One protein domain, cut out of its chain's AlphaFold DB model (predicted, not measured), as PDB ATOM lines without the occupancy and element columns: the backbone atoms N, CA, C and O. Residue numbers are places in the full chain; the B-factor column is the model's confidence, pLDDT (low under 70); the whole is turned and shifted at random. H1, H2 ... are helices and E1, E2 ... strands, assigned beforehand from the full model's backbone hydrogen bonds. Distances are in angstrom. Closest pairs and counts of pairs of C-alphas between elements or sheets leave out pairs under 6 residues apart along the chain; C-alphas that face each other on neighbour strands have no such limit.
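Overview. This is residues 2 to 68 of the 112 residues of an uncharacterized protein of Hyphomicrobiales bacterium (UniProt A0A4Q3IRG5). This domain has little regular structure: it is mostly loop, with a two-strand hairpin of E1 and E2 at one end and the short helix H1 toward the other. Residues 36 to 68, a long stretch with no named element, make up much of the rest. The printed part has 67 residues, 17 of them in named elements, in the order E1, E2, H1; the sheet E1 - E2 is antiparallel and the class is mixed. It is only just loose, close to compact, with a radius of gyration of the C-alphas of 13.3 A and spans of 38 by 27 by 19 A.

Arrangement. E1, residues 12 to 16, and E2, residues 19 to 23, form a hairpin, antiparallel at 147 degrees. N 14 and O 21 are within hydrogen-bond range at 2.9 A. H1, residues 29 to 35, is apart from E1; its O i to N i+4 pairs are each within range.

Along the chain. E1 begins at C-alpha 12 (114.151, 102.002, 111.385) and spans 12.2 A; E2 spans 13.0 A. H1 spans 10.1 A and ends at C-alpha 35 (131.418, 103.789, 96.458).

Size, cuts and confidence. The printed part has no cut, and both links are tight. Residue 25, residues 51 to 55 and residues 57 to 60 are under 70 in pLDDT.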
ATOM      1  N   GLY A   2     119.785  90.773  88.826       78.12
ATOM      2  CA  GLY A   2     119.139  90.510  87.525       78.12
ATOM      3  C   GLY A   2     117.955  91.432  87.210       78.12
ATOM      4  O   GLY A   2     117.271  91.221  86.218       78.12
ATOM      5  N   THR A   3     117.740  92.437  88.051       83.31
ATOM      6  CA  THR A   3     116.743  93.504  87.946       83.31
ATOM      7  C   THR A   3     117.354  94.763  88.564       83.31
ATOM      8  O   THR A   3     118.297  94.670  89.357       83.31
ATOM      9  N   ASP A   4     116.825  95.906  88.158       86.88
ATOM     10  CA  ASP A   4     117.029  97.251  88.692       86.88
ATOM     11  C   ASP A   4     116.177  97.551  89.939       86.88
ATOM     12  O   ASP A   4     116.405  98.553  90.610       86.88
ATOM     13  N   VAL A   5     115.233  96.675  90.302       88.25
ATOM     14  CA  VAL A   5     114.406  96.824  91.504       88.25
ATOM     15  C   VAL A   5     114.993  96.019  92.659       88.25
ATOM     16  O   VAL A   5     115.083  94.788  92.603       88.25
ATOM     17  N   PHE A   6     115.317  96.712  93.752       87.81
ATOM     18  CA  PHE A   6     115.620  96.103  95.044       87.81
ATOM     19  C   PHE A   6     114.319  95.850  95.821       87.81
ATOM     20  O   PHE A   6     113.634  96.773  96.263       87.81
ATOM     21  N   ARG A   7     113.919  94.582  95.934       89.50
ATOM     22  CA  ARG A   7     112.671  94.167  96.572       89.50
ATOM     23  C   ARG A   7     112.899  94.081  98.072       89.50
ATOM     24  O   ARG A   7     113.789  93.359  98.501       89.50
ATOM     25  N   TRP A   8     112.027  94.753  98.821       90.25
ATOM     26  CA  TRP A   8     112.047  94.817 100.282       90.25
ATOM     27  C   TRP A   8     113.307  95.477 100.842       90.25
ATOM     28  O   TRP A   8     114.331  94.843 101.075       90.25
ATOM     29  N   HIS A   9     113.180  96.771 101.106       88.75
ATOM     30  CA  HIS A   9     114.154  97.557 101.842       88.75
ATOM     31  C   HIS A   9     113.568  97.918 103.205       88.75
ATOM     32  O   HIS A   9     112.367  98.171 103.302       88.75
ATOM     33  N   ALA A  10     114.400  97.915 104.242       88.81
ATOM     34  CA  ALA A  10     113.980  98.234 105.597       88.81
ATOM     35  C   ALA A  10     114.613  99.552 106.045       88.81
ATOM     36  O   ALA A  10     115.772  99.835 105.745       88.81
ATOM     37  N   TYR A  11     113.852 100.316 106.817       90.31
ATOM     38  CA  TYR A  11     114.327 101.439 107.611       90.31
ATOM     39  C   TYR A  11     113.908 101.216 109.065       90.31
ATOM     40  O   TYR A  11     113.060 100.381 109.370       90.31
ATOM     41  N   THR A  12     114.523 101.959 109.972       91.25
ATOM     42  CA  THR A  12     114.151 102.002 111.385       91.25
ATOM     43  C   THR A  12     113.222 103.184 111.626       91.25
ATOM     44  O   THR A  12     113.470 104.279 111.129       91.25
ATOM     45  N   LEU A  13     112.164 102.964 112.404       93.31
ATOM     46  CA  LEU A  13     111.321 104.026 112.944       93.31
ATOM     47  C   LEU A  13     111.769 104.356 114.359       93.31
ATOM     48  O   LEU A  13     111.912 103.470 115.201       93.31
ATOM     49  N   LEU A  14     111.973 105.639 114.618       93.62
ATOM     50  CA  LEU A  14     112.405 106.157 115.906       93.62
ATOM     51  C   LEU A  14     111.341 107.128 116.413       93.62
ATOM     52  O   LEU A  14     110.972 108.065 115.707       93.62
ATOM     53  N   HIS A  15     110.853 106.915 117.636       95.31
ATOM     54  CA  HIS A  15     109.950 107.858 118.291       95.31
ATOM     55  C   HIS A  15     110.756 108.817 119.166       95.31
ATOM     56  O   HIS A  15     111.171 108.466 120.273       95.31
ATOM     57  N   LEU A  16     110.996 110.023 118.656       96.00
ATOM     58  CA  LEU A  16     111.821 111.053 119.286       96.00
ATOM     59  C   LEU A  16     110.977 112.314 119.468       96.00
ATOM     60  O   LEU A  16     110.270 112.721 118.554       96.00
ATOM     61  N   GLU A  17     111.023 112.928 120.653       95.12
ATOM     62  CA  GLU A  17     110.348 114.211 120.931       95.12
ATOM     63  C   GLU A  17     108.842 114.246 120.579       95.12
ATOM     64  O   GLU A  17     108.294 115.285 120.225       95.12
ATOM     65  N   GLY A  18     108.152 113.104 120.680       95.94
ATOM     66  CA  GLY A  18     106.715 113.004 120.392       95.94
ATOM     67  C   GLY A  18     106.355 112.886 118.908       95.94
ATOM     68  O   GLY A  18     105.189 113.057 118.557       95.94
ATOM     69  N   ARG A  19     107.328 112.595 118.036       95.25
ATOM     70  CA  ARG A  19     107.120 112.325 116.608       95.25
ATOM     71  C   ARG A  19     107.880 111.081 116.164       95.25
ATOM     72  O   ARG A  19     108.896 110.705 116.747       95.25
ATOM     73  N   TRP A  20     107.379 110.454 115.110       95.38
ATOM     74  CA  TRP A  20     108.067 109.370 114.423       95.38
ATOM     75  C   TRP A  20     108.963 109.940 113.330       95.38
ATOM     76  O   TRP A  20     108.518 110.790 112.561       95.38
ATOM     77  N   VAL A  21     110.202 109.461 113.268       94.88
ATOM     78  CA  VAL A  21     111.128 109.713 112.159       94.88
ATOM     79  C   VAL A  21     111.714 108.414 111.644       94.88
ATOM     80  O   VAL A  21     111.952 107.472 112.405       94.88
ATOM     81  N   LYS A  22     111.938 108.370 110.336       92.88
ATOM     82  CA  LYS A  22     112.495 107.225 109.627       92.88
ATOM     83  C   LYS A  22     113.997 107.411 109.444       92.88
ATOM     84  O   LYS A  22     114.447 108.469 109.016       92.88
ATOM     85  N   ALA A  23     114.772 106.371 109.722       91.31
ATOM     86  CA  ALA A  23     116.213 106.356 109.508       91.31
ATOM     87  C   ALA A  23     116.643 105.030 108.884       91.31
ATOM     88  O   ALA A  23     116.350 103.952 109.403       91.31
ATOM     89  N   THR A  24     117.365 105.093 107.774       86.31
ATOM     90  CA  THR A  24     118.056 103.918 107.231       86.31
ATOM     91  C   THR A  24     119.395 103.720 107.939       86.31
ATOM     92  O   THR A  24     119.991 104.702 108.381       86.31
ATOM     93  N   PRO A  25     119.921 102.485 108.040       69.88
ATOM     94  CA  PRO A  25     121.277 102.282 108.532       69.88
ATOM     95  C   PRO A  25     122.261 103.044 107.637       69.88
ATOM     96  O   PRO A  25     122.325 102.792 106.433       69.88
ATOM     97  N   ALA A  26     123.015 103.975 108.219       70.00
ATOM     98  CA  ALA A  26     124.079 104.666 107.508       70.00
ATOM     99  C   ALA A  26     125.255 103.703 107.287       70.00
ATOM    100  O   ALA A  26     125.674 102.991 108.205       70.00
ATOM    101  N   PHE A  27     125.788 103.679 106.067       78.56
ATOM    102  CA  PHE A  27     127.079 103.055 105.813       78.56
ATOM    103  C   PHE A  27     128.181 103.844 106.530       78.56
ATOM    104  O   PHE A  27     128.054 105.049 106.751       78.56
ATOM    105  N   ASP A  28     129.270 103.170 106.903       84.88
ATOM    106  CA  ASP A  28     130.419 103.883 107.454       84.88
ATOM    107  C   ASP A  28     131.079 104.786 106.394       84.88
ATOM    108  O   ASP A  28     130.950 104.578 105.185       84.88
ATOM    109  N   LEU A  29     131.817 105.797 106.862       86.81
ATOM    110  CA  LEU A  29     132.450 106.794 105.993       86.81
ATOM    111  C   LEU A  29     133.418 106.173 104.974       86.81
ATOM    112  O   LEU A  29     133.560 106.690 103.868       86.81
ATOM    113  N   ALA A  30     134.089 105.072 105.330       89.38
ATOM    114  CA  ALA A  30     135.039 104.416 104.439       89.38
ATOM    115  C   ALA A  30     134.318 103.681 103.302       89.38
ATOM    116  O   ALA A  30     134.788 103.693 102.161       89.38
ATOM    117  N   PHE A  31     133.170 103.071 103.592       86.19
ATOM    118  CA  PHE A  31     132.287 102.485 102.596       86.19
ATOM    119  C   PHE A  31     131.728 103.569 101.671       86.19
ATOM    120  O   PHE A  31     131.885 103.450 100.459       86.19
ATOM    121  N   CYS A  32     131.168 104.647 102.226       85.38
ATOM    122  CA  CYS A  32     130.659 105.785 101.454       85.38
ATOM    123  C   CYS A  32     131.708 106.325 100.465       85.38
ATOM    124  O   CYS A  32     131.482 106.332  99.255       85.38
ATOM    125  N   ALA A  33     132.914 106.629 100.956       85.44
ATOM    126  CA  ALA A  33     134.014 107.119 100.124       85.44
ATOM    127  C   ALA A  33     134.442 106.126  99.028       85.44
ATOM    128  O   ALA A  33     134.819 106.529  97.930       85.44
ATOM    129  N   ARG A  34     134.396 104.817  99.304       86.38
ATOM    130  CA  ARG A  34     134.767 103.782  98.326       86.38
ATOM    131  C   ARG A  34     133.772 103.682  97.169       86.38
ATOM    132  O   ARG A  34     134.179 103.306  96.070       86.38
ATOM    133  N   PHE A  35     132.497 103.944  97.432       80.50
ATOM    134  CA  PHE A  35     131.418 103.789  96.458       80.50
ATOM    135  C   PHE A  35     130.937 105.117  95.863       80.50
ATOM    136  O   PHE A  35     130.003 105.087  95.066       80.50
ATOM    137  N   ASP A  36     131.605 106.232  96.184       78.81
ATOM    138  CA  ASP A  36     131.265 107.581  95.701       78.81
ATOM    139  C   ASP A  36     129.808 107.961  96.020       78.81
ATOM    140  O   ASP A  36     129.065 108.493  95.194       78.81
ATOM    141  N   VAL A  37     129.392 107.614  97.240       78.06
ATOM    142  CA  VAL A  37     128.092 107.971  97.811       78.06
ATOM    143  C   VAL A  37     128.327 108.771  99.080       78.06
ATOM    144  O   VAL A  37     129.235 108.459  99.855       78.06
ATOM    145  N   ASP A  38     127.512 109.793  99.309       79.25
ATOM    146  CA  ASP A  38     127.621 110.579 100.528       79.25
ATOM    147  C   ASP A  38     127.125 109.748 101.729       79.25
ATOM    148  O   ASP A  38     126.362 108.789 101.579       79.25
ATOM    149  N   PRO A  39     127.529 110.066 102.963       82.38
ATOM    150  CA  PRO A  39     126.856 109.544 104.143       82.38
ATOM    151  C   PRO A  39     125.480 110.196 104.318       82.38
ATOM    152  O   PRO A  39     125.275 111.366 103.995       82.38
ATOM    153  N   LEU A  40     124.518 109.435 104.837       84.00
ATOM    154  CA  LEU A  40     123.238 109.988 105.268       84.00
ATOM    155  C   LEU A  40     123.397 110.658 106.631       84.00
ATOM    156  O   LEU A  40     123.729 109.991 107.611       84.00
ATOM    157  N   ASP A  41     123.107 111.954 106.692       85.62
ATOM    158  CA  ASP A  41     122.996 112.671 107.957       85.62
ATOM    159  C   ASP A  41     121.643 112.392 108.615       85.62
ATOM    160  O   ASP A  41     120.609 112.277 107.955       85.62
ATOM    161  N   PHE A  42     121.650 112.292 109.942       89.31
ATOM    162  CA  PHE A  42     120.445 112.155 110.748       89.31
ATOM    163  C   PHE A  42     120.504 113.143 111.908       89.31
ATOM    164  O   PHE A  42     121.295 112.993 112.838       89.31
ATOM    165  N   ASP A  43     119.654 114.162 111.846       91.19
ATOM    166  CA  ASP A  43     119.567 115.230 112.845       91.19
ATOM    167  C   ASP A  43     118.588 114.901 113.986       91.19
ATOM    168  O   ASP A  43     118.390 115.704 114.897       91.19
ATOM    169  N   GLY A  44     117.939 113.732 113.933       91.88
ATOM    170  CA  GLY A  44     116.884 113.342 114.864       91.88
ATOM    171  C   GLY A  44     115.559 114.070 114.636       91.88
ATOM    172  O   GLY A  44     114.586 113.775 115.333       91.88
ATOM    173  N   SER A  45     115.496 114.999 113.678       92.56
ATOM    174  CA  SER A  45     114.384 115.915 113.424       92.56
ATOM    175  C   SER A  45     113.614 115.615 112.137       92.56
ATOM    176  O   SER A  45     112.385 115.721 112.097       92.56
ATOM    177  N   THR A  46     114.333 115.127 111.132       91.25
ATOM    178  CA  THR A  46     113.834 114.825 109.794       91.25
ATOM    179  C   THR A  46     114.090 113.369 109.415       91.25
ATOM    180  O   THR A  46     114.942 112.692 109.994       91.25
ATOM    181  N   ASP A  47     113.318 112.869 108.449       91.25
ATOM    182  CA  ASP A  47     113.528 111.533 107.899       91.25
ATOM    183  C   ASP A  47     114.871 111.464 107.157       91.25
ATOM    184  O   ASP A  47     115.146 112.262 106.263       91.25
ATOM    185  N   SER A  48     115.673 110.454 107.482       89.38
ATOM    186  CA  SER A  48     116.951 110.139 106.840       89.38
ATOM    187  C   SER A  48     116.861 108.777 106.151       89.38
ATOM    188  O   SER A  48     117.366 107.749 106.616       89.38
ATOM    189  N   ILE A  49     116.106 108.754 105.051       84.12
ATOM    190  CA  ILE A  49     115.734 107.521 104.338       84.12
ATOM    191  C   ILE A  49     116.339 107.381 102.943       84.12
ATOM    192  O   ILE A  49     116.218 106.308 102.346       84.12
ATOM    193  N   PHE A  50     116.940 108.450 102.403       75.62
ATOM    194  CA  PHE A  50     117.374 108.469 101.013       75.62
ATOM    195  C   PHE A  50     118.506 109.419 100.676       75.62
ATOM    196  O   PHE A  50     118.510 110.579 101.078       75.62
ATOM    197  N   GLN A  51     119.368 108.934  99.784       66.00
ATOM    198  CA  GLN A  51     120.156 109.770  98.892       66.00
ATOM    199  C   GLN A  51     119.592 109.629  97.484       66.00
ATOM    200  O   GLN A  51     119.907 108.662  96.787       66.00
ATOM    201  N   PRO A  52     118.703 110.542  97.067       64.00
ATOM    202  CA  PRO A  52     118.102 110.452  95.747       64.00
ATOM    203  C   PRO A  52     119.139 110.641  94.635       64.00
ATOM    204  O   PRO A  52     118.894 110.192  93.519       64.00
ATOM    205  N   PHE A  53     120.296 111.243  94.931       64.62
ATOM    206  CA  PHE A  53     121.341 111.557  93.962       64.62
ATOM    207  C   PHE A  53     122.714 111.043  94.403       64.62
ATOM    208  O   PHE A  53     122.998 111.003  95.596       64.62
ATOM    209  N   ASP A  54     123.556 110.669  93.440       68.44
ATOM    210  CA  ASP A  54     124.990 110.452  93.673       68.44
ATOM    211  C   ASP A  54     125.771 111.780  93.729       68.44
ATOM    212  O   ASP A  54     125.209 112.852  93.485       68.44
ATOM    213  N   GLY A  55     127.085 111.723  93.984       60.34
ATOM    214  CA  GLY A  55     127.956 112.909  94.025       60.34
ATOM    215  C   GLY A  55     128.017 113.719  92.715       60.34
ATOM    216  O   GLY A  55     128.498 114.852  92.706       60.34
ATOM    217  N   ALA A  56     127.496 113.179  91.604       70.19
ATOM    218  CA  ALA A  56     127.366 113.853  90.310       70.19
ATOM    219  C   ALA A  56     125.939 114.374  90.033       70.19
ATOM    220  O   ALA A  56     125.671 114.876  88.938       70.19
ATOM    221  N   GLY A  57     125.018 114.263  90.997       64.56
ATOM    222  CA  GLY A  57     123.637 114.730  90.878       64.56
ATOM    223  C   GLY A  57     122.725 113.817  90.051       64.56
ATOM    224  O   GLY A  57     121.651 114.250  89.631       64.56
ATOM    225  N   ARG A  58     123.124 112.572  89.763       69.38
ATOM    226  CA  ARG A  58     122.298 111.619  89.000       69.38
ATOM    227  C   ARG A  58     121.381 110.860  89.938       69.38
ATOM    228  O   ARG A  58     121.829 110.414  90.988       69.38
ATOM    229  N   GLN A  59     120.123 110.670  89.534       66.75
ATOM    230  CA  GLN A  59     119.166 109.909  90.331       66.75
ATOM    231  C   GLN A  59     119.684 108.479  90.539       66.75
ATOM    232  O   GLN A  59     119.865 107.740  89.570       66.75
ATOM    233  N   HIS A  60     119.957 108.121  91.793       67.44
ATOM    234  CA  HIS A  60     120.639 106.875  92.141       67.44
ATOM    235  C   HIS A  60     119.655 105.793  92.607       67.44
ATOM    236  O   HIS A  60     119.797 104.632  92.224       67.44
ATOM    237  N   MET A  61     118.633 106.156  93.394       76.06
ATOM    238  CA  MET A  61     117.672 105.202  93.960       76.06
ATOM    239  C   MET A  61     116.317 105.863  94.264       76.06
ATOM    240  O   MET A  61     116.273 107.036  94.625       76.06
ATOM    241  N   ASP A  62     115.221 105.113  94.117       82.19
ATOM    242  CA  ASP A  62     113.845 105.575  94.369       82.19
ATOM    243  C   ASP A  62     113.011 104.484  95.075       82.19
ATOM    244  O   ASP A  62     113.203 103.287  94.829       82.19
ATOM    245  N   TYR A  63     112.075 104.878  95.951       84.94
ATOM    246  CA  TYR A  63     111.142 103.951  96.603       84.94
ATOM    247  C   TYR A  63     109.954 103.770  95.671       84.94
ATOM    248  O   TYR A  63     108.949 104.467  95.744       84.94
ATOM    249  N   VAL A  64     110.049 102.758  94.819       90.31
ATOM    250  CA  VAL A  64     108.995 102.455  93.841       90.31
ATOM    251  C   VAL A  64     107.727 101.845  94.459       90.31
ATOM    252  O   VAL A  64     106.705 101.745  93.786       90.31
ATOM    253  N   LEU A  65     107.785 101.380  95.715       91.44
ATOM    254  CA  LEU A  65     106.632 100.828  96.435       91.44
ATOM    255  C   LEU A  65     106.834 100.870  97.955       91.44
ATOM    256  O   LEU A  65     107.664 100.120  98.482       91.44
ATOM    257  N   ASP A  66     106.004 101.659  98.638       91.12
ATOM    258  CA  ASP A  66     105.856 101.646 100.095       91.12
ATOM    259  C   ASP A  66     105.000 100.444 100.542       91.12
ATOM    260  O   ASP A  66     103.966 100.135  99.946       91.12
ATOM    261  N   ARG A  67     105.465  99.732 101.571       92.25
ATOM    262  CA  ARG A  67     104.802  98.557 102.170       92.25
ATOM    263  C   ARG A  67     104.307  98.829 103.591       92.25
ATOM    264  O   ARG A  67     103.847  97.897 104.253       92.25
ATOM    265  N   GLY A  68     104.389 100.080 104.031       92.19
ATOM    266  CA  GLY A  68     104.020 100.516 105.362       92.19
ATOM    267  C   GLY A  68     105.017 100.096 106.433       92.19
ATOM    268  O   GLY A  68     106.041  99.454 106.181       92.19
TER     269      GLY A  68